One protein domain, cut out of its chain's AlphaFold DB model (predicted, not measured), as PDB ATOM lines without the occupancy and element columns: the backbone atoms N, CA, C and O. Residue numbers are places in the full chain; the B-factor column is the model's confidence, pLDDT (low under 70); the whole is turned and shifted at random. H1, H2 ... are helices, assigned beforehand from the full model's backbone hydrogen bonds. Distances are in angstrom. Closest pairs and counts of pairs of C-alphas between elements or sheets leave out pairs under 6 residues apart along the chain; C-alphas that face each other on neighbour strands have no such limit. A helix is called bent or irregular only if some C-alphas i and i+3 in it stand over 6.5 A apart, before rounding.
ATOM      1  N   GLU A  52      -2.793  44.703 -30.661       90.56
ATOM      2  CA  GLU A  52      -4.072  45.139 -31.232       90.56
ATOM      3  C   GLU A  52      -4.799  44.014 -31.979       90.56
ATOM      4  O   GLU A  52      -6.015  43.860 -31.826       90.56
ATOM      5  N   LEU A  53      -4.064  43.207 -32.752       88.75
ATOM      6  CA  LEU A  53      -4.602  42.049 -33.467       88.75
ATOM      7  C   LEU A  53      -5.110  40.970 -32.502       88.75
ATOM      8  O   LEU A  53      -6.198  40.432 -32.697       88.75
ATOM      9  N   VAL A  54      -4.349  40.657 -31.452       87.81
ATOM     10  CA  VAL A  54      -4.756  39.663 -30.449       87.81
ATOM     11  C   VAL A  54      -6.016  40.119 -29.717       87.81
ATOM     12  O   VAL A  54      -6.943  39.324 -29.565       87.81
ATOM     13  N   SER A  55      -6.094  41.389 -29.310       88.94
ATOM     14  CA  SER A  55      -7.308  41.953 -28.704       88.94
ATOM     15  C   SER A  55      -8.505  41.865 -29.654       88.94
ATOM     16  O   SER A  55      -9.559  41.373 -29.261       88.94
ATOM     17  N   TYR A  56      -8.315  42.220 -30.929       89.12
ATOM     18  CA  TYR A  56      -9.357  42.121 -31.955       89.12
ATOM     19  C   TYR A  56      -9.916  40.695 -32.103       89.12
ATOM     20  O   TYR A  56     -11.129  40.522 -32.208       89.12
ATOM     21  N   ILE A  57      -9.052  39.671 -32.065       87.06
ATOM     22  CA  ILE A  57      -9.456  38.255 -32.126       87.06
ATOM     23  C   ILE A  57     -10.212  37.832 -30.856       87.06
ATOM     24  O   ILE A  57     -11.200  37.099 -30.940       87.06
ATOM     25  N   LYS A  58      -9.763  38.283 -29.679       85.75
ATOM     26  CA  LYS A  58     -10.391  37.969 -28.383       85.75
ATOM     27  C   LYS A  58     -11.781  38.568 -28.224       85.75
ATOM     28  O   LYS A  58     -12.645  37.929 -27.637       85.75
ATOM     29  N   GLU A  59     -12.003  39.747 -28.791       88.50
ATOM     30  CA  GLU A  59     -13.317  40.394 -28.878       88.50
ATOM     31  C   GLU A  59     -14.301  39.626 -29.785       88.50
ATOM     32  O   GLU A  59     -15.487  39.940 -29.812       88.50
ATOM     33  N   GLY A  60     -13.839  38.601 -30.512       86.25
ATOM     34  CA  GLY A  60     -14.680  37.782 -31.385       86.25
ATOM     35  C   GLY A  60     -14.945  38.404 -32.754       86.25
ATOM     36  O   GLY A  60     -15.813  37.916 -33.475       86.25
ATOM     37  N   ASN A  61     -14.202  39.450 -33.126       88.62
ATOM     38  CA  ASN A  61     -14.352  40.091 -34.425       88.62
ATOM     39  C   ASN A  61     -13.905  39.174 -35.580       88.62
ATOM     40  O   ASN A  61     -13.049  38.299 -35.422       88.62
ATOM     41  N   ASP A  62     -14.455  39.420 -36.772       87.19
ATOM     42  CA  ASP A  62     -14.132  38.653 -37.973       87.19
ATOM     43  C   ASP A  62     -12.768  39.047 -38.561       87.19
ATOM     44  O   ASP A  62     -12.610  40.069 -39.232       87.19
ATOM     45  N   ILE A  63     -11.772  38.184 -38.355       88.06
ATOM     46  CA  ILE A  63     -10.415  38.370 -38.875       88.06
ATOM     47  C   ILE A  63     -10.359  38.404 -40.409       88.06
ATOM     48  O   ILE A  63      -9.417  38.978 -40.954       88.06
ATOM     49  N   ASN A  64     -11.349  37.847 -41.122       87.62
ATOM     50  CA  ASN A  64     -11.354  37.858 -42.587       87.62
ATOM     51  C   ASN A  64     -11.343  39.292 -43.137       87.62
ATOM     52  O   ASN A  64     -10.687  39.557 -44.146       87.62
ATOM     53  N   LEU A  65     -11.973  40.241 -42.435       88.94
ATOM     54  CA  LEU A  65     -12.006  41.656 -42.819       88.94
ATOM     55  C   LEU A  65     -10.607  42.287 -42.850       88.94
ATOM     56  O   LEU A  65     -10.324  43.119 -43.711       88.94
ATOM     57  N   LEU A  66      -9.700  41.845 -41.972       89.44
ATOM     58  CA  LEU A  66      -8.298  42.278 -41.963       89.44
ATOM     59  C   LEU A  66      -7.481  41.688 -43.123       89.44
ATOM     60  O   LEU A  66      -6.385  42.165 -43.404       89.44
ATOM     61  N   THR A  67      -8.005  40.670 -43.811       87.44
ATOM     62  CA  THR A  67      -7.336  40.010 -44.944       87.44
ATOM     63  C   THR A  67      -7.768  40.558 -46.306       87.44
ATOM     64  O   THR A  67      -7.254  40.120 -47.337       87.44
ATOM     65  N   MET A  68      -8.652  41.563 -46.325       87.56
ATOM     66  CA  MET A  68      -9.138  42.271 -47.518       87.56
ATOM     67  C   MET A  68      -8.078  43.199 -48.144       87.56
ATOM     68  O   MET A  68      -8.315  44.379 -48.390       87.56
ATOM     69  N   GLY A  69      -6.880  42.672 -48.400       83.69
ATOM     70  CA  GLY A  69      -5.725  43.431 -48.875       83.69
ATOM     71  C   GLY A  69      -4.916  44.059 -47.737       83.69
ATOM     72  O   GLY A  69      -4.812  43.510 -46.644       83.69
ATOM     73  N   LYS A  70      -4.284  45.210 -48.001       86.06
ATOM     74  CA  LYS A  70      -3.465  45.938 -47.014       86.06
ATOM     75  C   LYS A  70      -4.328  46.927 -46.233       86.06
ATOM     76  O   LYS A  70      -4.326  48.120 -46.530       86.06
ATOM     77  N   ILE A  71      -5.070  46.418 -45.258       87.38
ATOM     78  CA  ILE A  71      -6.045  47.187 -44.480       87.38
ATOM     79  C   ILE A  71      -5.562  47.350 -43.034       87.38
ATOM     80  O   ILE A  71      -4.995  46.432 -42.445       87.38
ATOM     81  N   ARG A  72      -5.776  48.540 -42.461       87.00
ATOM     82  CA  ARG A  72      -5.593  48.810 -41.024       87.00
ATOM     83  C   ARG A  72      -6.902  48.541 -40.280       87.00
ATOM     84  O   ARG A  72      -7.965  48.735 -40.861       87.00
ATOM     85  N   LYS A  73      -6.837  48.193 -38.991       87.38
ATOM     86  CA  LYS A  73      -8.025  47.968 -38.141       87.38
ATOM     87  C   LYS A  73      -9.065  49.094 -38.274       87.38
ATOM     88  O   LYS A  73     -10.242  48.821 -38.477       87.38
ATOM     89  N   ASP A  74      -8.628  50.348 -38.274       90.81
ATOM     90  CA  ASP A  74      -9.513  51.523 -38.330       90.81
ATOM     91  C   ASP A  74     -10.300  51.652 -39.647       90.81
ATOM     92  O   ASP A  74     -11.269  52.401 -39.722       90.81
ATOM     93  N   TYR A  75      -9.898  50.939 -40.703       92.69
ATOM     94  CA  TYR A  75     -10.588  50.937 -41.996       92.69
ATOM     95  C   TYR A  75     -11.668  49.859 -42.096       92.69
ATOM     96  O   TYR A  75     -12.398  49.833 -43.084       92.69
ATOM     97  N   ILE A  76     -11.802  48.985 -41.093       92.88
ATOM     98  CA  ILE A  76     -12.816  47.924 -41.084       92.88
ATOM     99  C   ILE A  76     -14.234  48.466 -41.333       92.88
ATOM    100  O   ILE A  76     -14.901  47.890 -42.191       92.88
ATOM    101  N   PRO A  77     -14.691  49.572 -40.702       93.81
ATOM    102  CA  PRO A  77     -16.030  50.103 -40.965       93.81
ATOM    103  C   PRO A  77     -16.245  50.458 -42.443       93.81
ATOM    104  O   PRO A  77     -17.282  50.144 -43.020       93.81
ATOM    105  N   ILE A  78     -15.223  51.039 -43.084       94.31
ATOM    106  CA  ILE A  78     -15.255  51.400 -44.507       94.31
ATOM    107  C   ILE A  78     -15.289  50.133 -45.369       94.31
ATOM    108  O   ILE A  78     -16.080  50.036 -46.303       94.31
ATOM    109  N   VAL A  79     -14.459  49.134 -45.057       93.69
ATOM    110  CA  VAL A  79     -14.441  47.854 -45.786       93.69
ATOM    111  C   VAL A  79     -15.796  47.153 -45.696       93.69
ATOM    112  O   VAL A  79     -16.293  46.671 -46.713       93.69
ATOM    113  N   GLN A  80     -16.416  47.130 -44.516       93.31
ATOM    114  CA  GLN A  80     -17.746  46.553 -44.314       93.31
ATOM    115  C   GLN A  80     -18.814  47.283 -45.133       93.31
ATOM    116  O   GLN A  80     -19.618  46.632 -45.798       93.31
ATOM    117  N   GLU A  81     -18.797  48.617 -45.146       96.00
ATOM    118  CA  GLU A  81     -19.722  49.413 -45.956       96.00
ATOM    119  C   GLU A  81     -19.557  49.125 -47.455       96.00
ATOM    120  O   GLU A  81     -20.539  48.927 -48.174       96.00
ATOM    121  N   LEU A  82     -18.315  49.058 -47.942       94.88
ATOM    122  CA  LEU A  82     -18.038  48.781 -49.351       94.88
ATOM    123  C   LEU A  82     -18.405  47.346 -49.753       94.88
ATOM    124  O   LEU A  82     -18.842  47.137 -50.886       94.88
ATOM    125  N   LEU A  83     -18.247  46.372 -48.851       93.19
ATOM    126  CA  LEU A  83     -18.724  44.998 -49.045       93.19
ATOM    127  C   LEU A  83     -20.253  44.955 -49.109       93.19
ATOM    128  O   LEU A  83     -20.810  44.354 -50.024       93.19
ATOM    129  N   PHE A  84     -20.930  45.640 -48.185       94.88
ATOM    130  CA  PHE A  84     -22.389  45.726 -48.150       94.88
ATOM    131  C   PHE A  84     -22.963  46.348 -49.432       94.88
ATOM    132  O   PHE A  84     -23.954  45.865 -49.970       94.88
ATOM    133  N   LYS A  85     -22.300  47.379 -49.969       96.75
ATOM    134  CA  LYS A  85     -22.668  48.018 -51.245       96.75
ATOM    135  C   LYS A  85     -22.286  47.201 -52.487       96.75
ATOM    136  O   LYS A  85     -22.575  47.634 -53.599       96.75
ATOM    137  N   GLY A  86     -21.598  46.066 -52.333       94.69
ATOM    138  CA  GLY A  86     -21.105  45.249 -53.447       94.69
ATOM    139  C   GLY A  86     -19.979  45.897 -54.265       94.69
ATOM    140  O   GLY A  86     -19.664  45.424 -55.356       94.69
ATOM    141  N   ILE A  87     -19.370  46.975 -53.756       95.44
ATOM    142  CA  ILE A  87     -18.233  47.661 -54.388       95.44
ATOM    143  C   ILE A  87     -16.962  46.834 -54.183       95.44
ATOM    144  O   ILE A  87     -16.200  46.609 -55.124       95.44
ATOM    145  N   LEU A  88     -16.747  46.354 -52.954       92.75
ATOM    146  CA  LEU A  88     -15.743  45.335 -52.674       92.75
ATOM    147  C   LEU A  88     -16.357  43.949 -52.851       92.75
ATOM    148  O   LEU A  88     -17.494  43.694 -52.462       92.75
ATOM    149  N   LYS A  89     -15.562  43.039 -53.408       88.81
ATOM    150  CA  LYS A  89     -15.889  41.615 -53.495       88.81
ATOM    151  C   LYS A  89     -15.086  40.860 -52.450       88.81
ATOM    152  O   LYS A  89     -13.945  41.231 -52.178       88.81
ATOM    153  N   ALA A  90     -15.672  39.795 -51.910       83.38
ATOM    154  CA  ALA A  90     -14.970  38.868 -51.031       83.38
ATOM    155  C   ALA A  90     -13.660  38.376 -51.686       83.38
ATOM    156  O   ALA A  90     -13.581  38.282 -52.919       83.38
ATOM    157  N   PRO A  91     -12.623  38.081 -50.887       83.94
ATOM    158  CA  PRO A  91     -11.323  37.737 -51.426       83.94
ATOM    159  C   PRO A  91     -11.406  36.360 -52.090       83.94
ATOM    160  O   PRO A  91     -11.933  35.409 -51.517       83.94
ATOM    161  N   ALA A  92     -10.867  36.240 -53.305       86.00
ATOM    162  CA  ALA A  92     -10.849  34.967 -54.033       86.00
ATOM    163  C   ALA A  92      -9.948  33.915 -53.362       86.00
ATOM    164  O   ALA A  92     -10.098  32.720 -53.602       86.00
ATOM    165  N   LEU A  93      -8.998  34.368 -52.540       87.31
ATOM    166  CA  LEU A  93      -8.067  33.535 -51.797       87.31
ATOM    167  C   LEU A  93      -8.093  33.942 -50.330       87.31
ATOM    168  O   LEU A  93      -7.924  35.116 -50.002       87.31
ATOM    169  N   LEU A  94      -8.242  32.947 -49.462       86.81
ATOM    170  CA  LEU A  94      -8.086  33.115 -48.028       86.81
ATOM    171  C   LEU A  94      -6.662  32.735 -47.618       86.81
ATOM    172  O   LEU A  94      -6.083  31.797 -48.178       86.81
ATOM    173  N   PRO A  95      -6.070  33.430 -46.636       89.38
ATOM    174  CA  PRO A  95      -4.791  33.012 -46.095       89.38
ATOM    175  C   PRO A  95      -4.870  31.601 -45.511       89.38
ATOM    176  O   PRO A  95      -5.803  31.268 -44.785       89.38
ATOM    177  N   ARG A  96      -3.831  30.794 -45.748       90.38
ATOM    178  CA  ARG A  96      -3.738  29.401 -45.273       90.38
ATOM    179  C   ARG A  96      -3.971  29.240 -43.763       90.38
ATOM    180  O   ARG A  96      -4.411  28.193 -43.316       90.38
ATOM    181  N   TYR A  97      -3.659  30.254 -42.957       87.00
ATOM    182  CA  TYR A  97      -3.869  30.195 -41.507       87.00
ATOM    183  C   TYR A  97      -5.344  30.338 -41.081       87.00
ATOM    184  O   TYR A  97      -5.644  30.112 -39.913       87.00
ATOM    185  N   LEU A  98      -6.251  30.690 -42.002       88.38
ATOM    186  CA  LEU A  98      -7.706  30.711 -41.796       88.38
ATOM    187  C   LEU A  98      -8.401  29.451 -42.327       88.38
ATOM    188  O   LEU A  98      -9.625  29.393 -42.371       88.38
ATOM    189  N   THR A  99      -7.637  28.439 -42.733       89.31
ATOM    190  CA  THR A  99      -8.157  27.149 -43.195       89.31
ATOM    191  C   THR A  99      -7.639  26.018 -42.308       89.31
ATOM    192  O   THR A  99      -6.688  26.193 -41.538       89.31
ATOM    193  N   GLU A 100      -8.231  24.829 -42.417       89.19
ATOM    194  CA  GLU A 100      -7.704  23.637 -41.745       89.19
ATOM    195  C   GLU A 100      -6.276  23.300 -42.228       89.19
ATOM    196  O   GLU A 100      -5.953  23.538 -43.398       89.19
ATOM    197  N   PRO A 101      -5.390  22.777 -41.354       89.31
ATOM    198  CA  PRO A 101      -5.597  22.456 -39.931       89.31
ATOM    199  C   PRO A 101      -5.370  23.641 -38.962       89.31
ATOM    200  O   PRO A 101      -5.301  23.464 -37.744       89.31
ATOM    201  N   TYR A 102      -5.137  24.853 -39.476       86.94
ATOM    202  CA  TYR A 102      -4.624  25.982 -38.691       86.94
ATOM    203  C   TYR A 102      -5.706  26.744 -37.924       86.94
ATOM    204  O   TYR A 102      -5.404  27.337 -36.885       86.94
ATOM    205  N   ILE A 103      -6.953  26.696 -38.393       85.81
ATOM    206  CA  ILE A 103      -8.076  27.437 -37.804       85.81
ATOM    207  C   ILE A 103      -8.311  27.074 -36.327       85.81
ATOM    208  O   ILE A 103      -8.516  27.954 -35.494       85.81
ATOM    209  N   THR A 104      -8.114  25.807 -35.951       83.50
ATOM    210  CA  THR A 104      -8.216  25.349 -34.552       83.50
ATOM    211  C   THR A 104      -7.199  26.012 -33.614       83.50
ATOM    212  O   THR A 104      -7.448  26.155 -32.414       83.50
ATOM    213  N   LYS A 105      -6.032  26.440 -34.121       80.56
ATOM    214  CA  LYS A 105      -5.059  27.208 -33.325       80.56
ATOM    215  C   LYS A 105      -5.549  28.630 -33.083       80.56
ATOM    216  O   LYS A 105      -5.354  29.130 -31.979       80.56
ATOM    217  N   LEU A 106      -6.202  29.247 -34.070       77.50
ATOM    218  CA  LEU A 106      -6.777  30.589 -33.955       77.50
ATOM    219  C   LEU A 106      -7.882  30.629 -32.890       77.50
ATOM    220  O   LEU A 106      -7.901  31.530 -32.059       77.50
ATOM    221  N   GLU A 107      -8.751  29.620 -32.849       75.44
ATOM    222  CA  GLU A 107      -9.805  29.526 -31.830       75.44
ATOM    223  C   GLU A 107      -9.235  29.439 -30.409       75.44
ATOM    224  O   GLU A 107      -9.725  30.099 -29.493       75.44
ATOM    225  N   LYS A 108      -8.133  28.700 -30.233       77.75
ATOM    226  CA  LYS A 108      -7.423  28.599 -28.949       77.75
ATOM    227  C   LYS A 108      -6.820  29.932 -28.490       77.75
ATOM    228  O   LYS A 108      -6.613  30.104 -27.289       77.75
ATOM    229  N   LEU A 109      -6.554  30.878 -29.400       74.56
ATOM    230  CA  LEU A 109      -6.006  32.198 -29.053       74.56
ATOM    231  C   LEU A 109      -6.999  33.083 -28.298       74.56
ATOM    232  O   LEU A 109      -6.565  33.940 -27.525       74.56
ATOM    233  N   LYS A 110      -8.309  32.841 -28.439       71.50
ATOM    234  CA  LYS A 110      -9.340  33.581 -27.694       71.50
ATOM    235  C   LYS A 110      -9.131  33.494 -26.175       71.50
ATOM    236  O   LYS A 110      -9.400  34.454 -25.463       71.50
ATOM    237  N   ASN A 111      -8.546  32.391 -25.699       72.50
ATOM    238  CA  ASN A 111      -8.425  32.076 -24.273       72.50
ATOM    239  C   ASN A 111      -6.988  32.151 -23.718       72.50
ATOM    240  O   ASN A 111      -6.773  31.807 -22.557       72.50
ATOM    241  N   LYS A 112      -5.987  32.566 -24.511       72.06
ATOM    242  CA  LYS A 112      -4.563  32.547 -24.108       72.06
ATOM    243  C   LYS A 112      -3.924  33.934 -24.046       72.06
ATOM    244  O   LYS A 112      -4.360  34.878 -24.704       72.06
ATOM    245  N   GLY A 113      -2.886  34.083 -23.223       68.38
ATOM    246  CA  GLY A 113      -2.069  35.303 -23.154       68.38
ATOM    247  C   GLY A 113      -1.080  35.402 -24.322       68.38
ATOM    248  O   GLY A 113      -0.651  34.377 -24.843       68.38
ATOM    249  N   ILE A 114      -0.674  36.619 -24.704       69.12
ATOM    250  CA  ILE A 114       0.238  36.852 -25.843       69.12
ATOM    251  C   ILE A 114       1.584  36.118 -25.694       69.12
ATOM    252  O   ILE A 114       2.119  35.589 -26.661       69.12
ATOM    253  N   PHE A 115       2.096  35.984 -24.466       69.50
ATOM    254  CA  PHE A 115       3.346  35.267 -24.185       69.50
ATOM    255  C   PHE A 115       3.234  33.747 -24.355       69.50
ATOM    256  O   PHE A 115       4.212  33.096 -24.706       69.50
ATOM    257  N   GLN A 116       2.035  33.185 -24.189       66.25
ATOM    258  CA  GLN A 116       1.769  31.764 -24.436       66.25
ATOM    259  C   GLN A 116       1.672  31.440 -25.937       66.25
ATOM    260  O   GLN A 116       1.384  30.300 -26.292       66.25
ATOM    261  N   MET A 117       1.851  32.438 -26.814       61.47
ATOM    262  CA  MET A 117       1.900  32.268 -28.269       61.47
ATOM    263  C   MET A 117       3.330  32.088 -28.799       61.47
ATOM    264  O   MET A 117       3.492  31.713 -29.956       61.47
ATOM    265  N   ILE A 118       4.347  32.401 -27.986       58.06
ATOM    266  CA  ILE A 118       5.772  32.360 -28.367       58.06
ATOM    267  C   ILE A 118       6.415  31.007 -27.993       58.06
ATOM    268  O   ILE A 118       7.473  30.667 -28.517       58.06
TER     269      ILE A 118
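AT A GLANCE: This is residues 52 to 118 of the 119 residues of the protein "DUF1704 domain-containing protein" of Parapusillimonas sp. SGNA-6 (UniProt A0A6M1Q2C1). Five short helices make a loosely joined, elongated body: H3 fills one end, H2 lies in the middle, and H1, H4 and H5 form an open triangle toward the other end. After H3 a long link, residues 85 to 102, arches back along one side of the model to H4, and the turn at residues 99 to 104 sticks out from the rest. The printed part has 67 residues, with five named helices in the order H1, H2, H3, H4, H5 and no named strand; the class is all helix. It is only just loose, close to compact, with a radius of gyration of the C-alphas of 13.2 A, and it spans 39 by 24 by 18 A.

HOW THE PARTS SIT: Start at H3, residues 73 to 84, the longest helix. It touches H2, residues 63 to 67; look at the C-alphas of Leu 65 and Ile 76, their closest pair, 6.6 A apart. Step on to H1, residues 52 to 58, which is close to H2 but not clearly touching, with the C-alphas of Ile 57 and Ile 63 closest at 6.8 A. H1 and H3 are only just apart, their closest C-alphas being 8.3 A from each other. H1 and H4, residues 103 to 109, only just touch, with 3 pairs of C-alphas within 8 A; the closest are those of Lys 58 and Leu 109, 7.3 A apart. The lines of H1 and H4 are about perpendicular, at 79 degrees. H5, residues 114 to 117, touches no helix: it is close to H1 but not clearly touching, the closest C-alphas being those of Val 54 and Ile 114 at 7.4 A. H3 and H4 are apart. In H1 and H4 each O i to N i+4 pair is within hydrogen-bond range, against 6 of 8 in H3 and 0 of 1 in H2, where 2 of 2 O i to N i+3 pairs are within range; H5 is too short for an O i to N i+4 pair.

IN THESE COORDINATES: Find C-alpha 73 at (-8.025, 47.968, -38.141); from there H3 runs 17.7 A to C-alpha 84 at (-22.389, 45.726, -48.150). It is irregular: C-alphas 74 and 77 are 7.2 A apart. H1 begins at C-alpha 52, at (-4.072, 45.139, -31.232), and is 10.0 A long; H2 is 7.0 A, H4 10.2 A and H5 5.4 A long.

THE WHOLE: Look to Lys 85 and Gln 116 for the two C-alphas farthest apart, 39.8 A. The printed part has no cut. The link from H3 to H4 is long, with 18 residues, and the other links are tight. The mean pLDDT of the printed part is 85.5, and residues 113 to 118 are under 70.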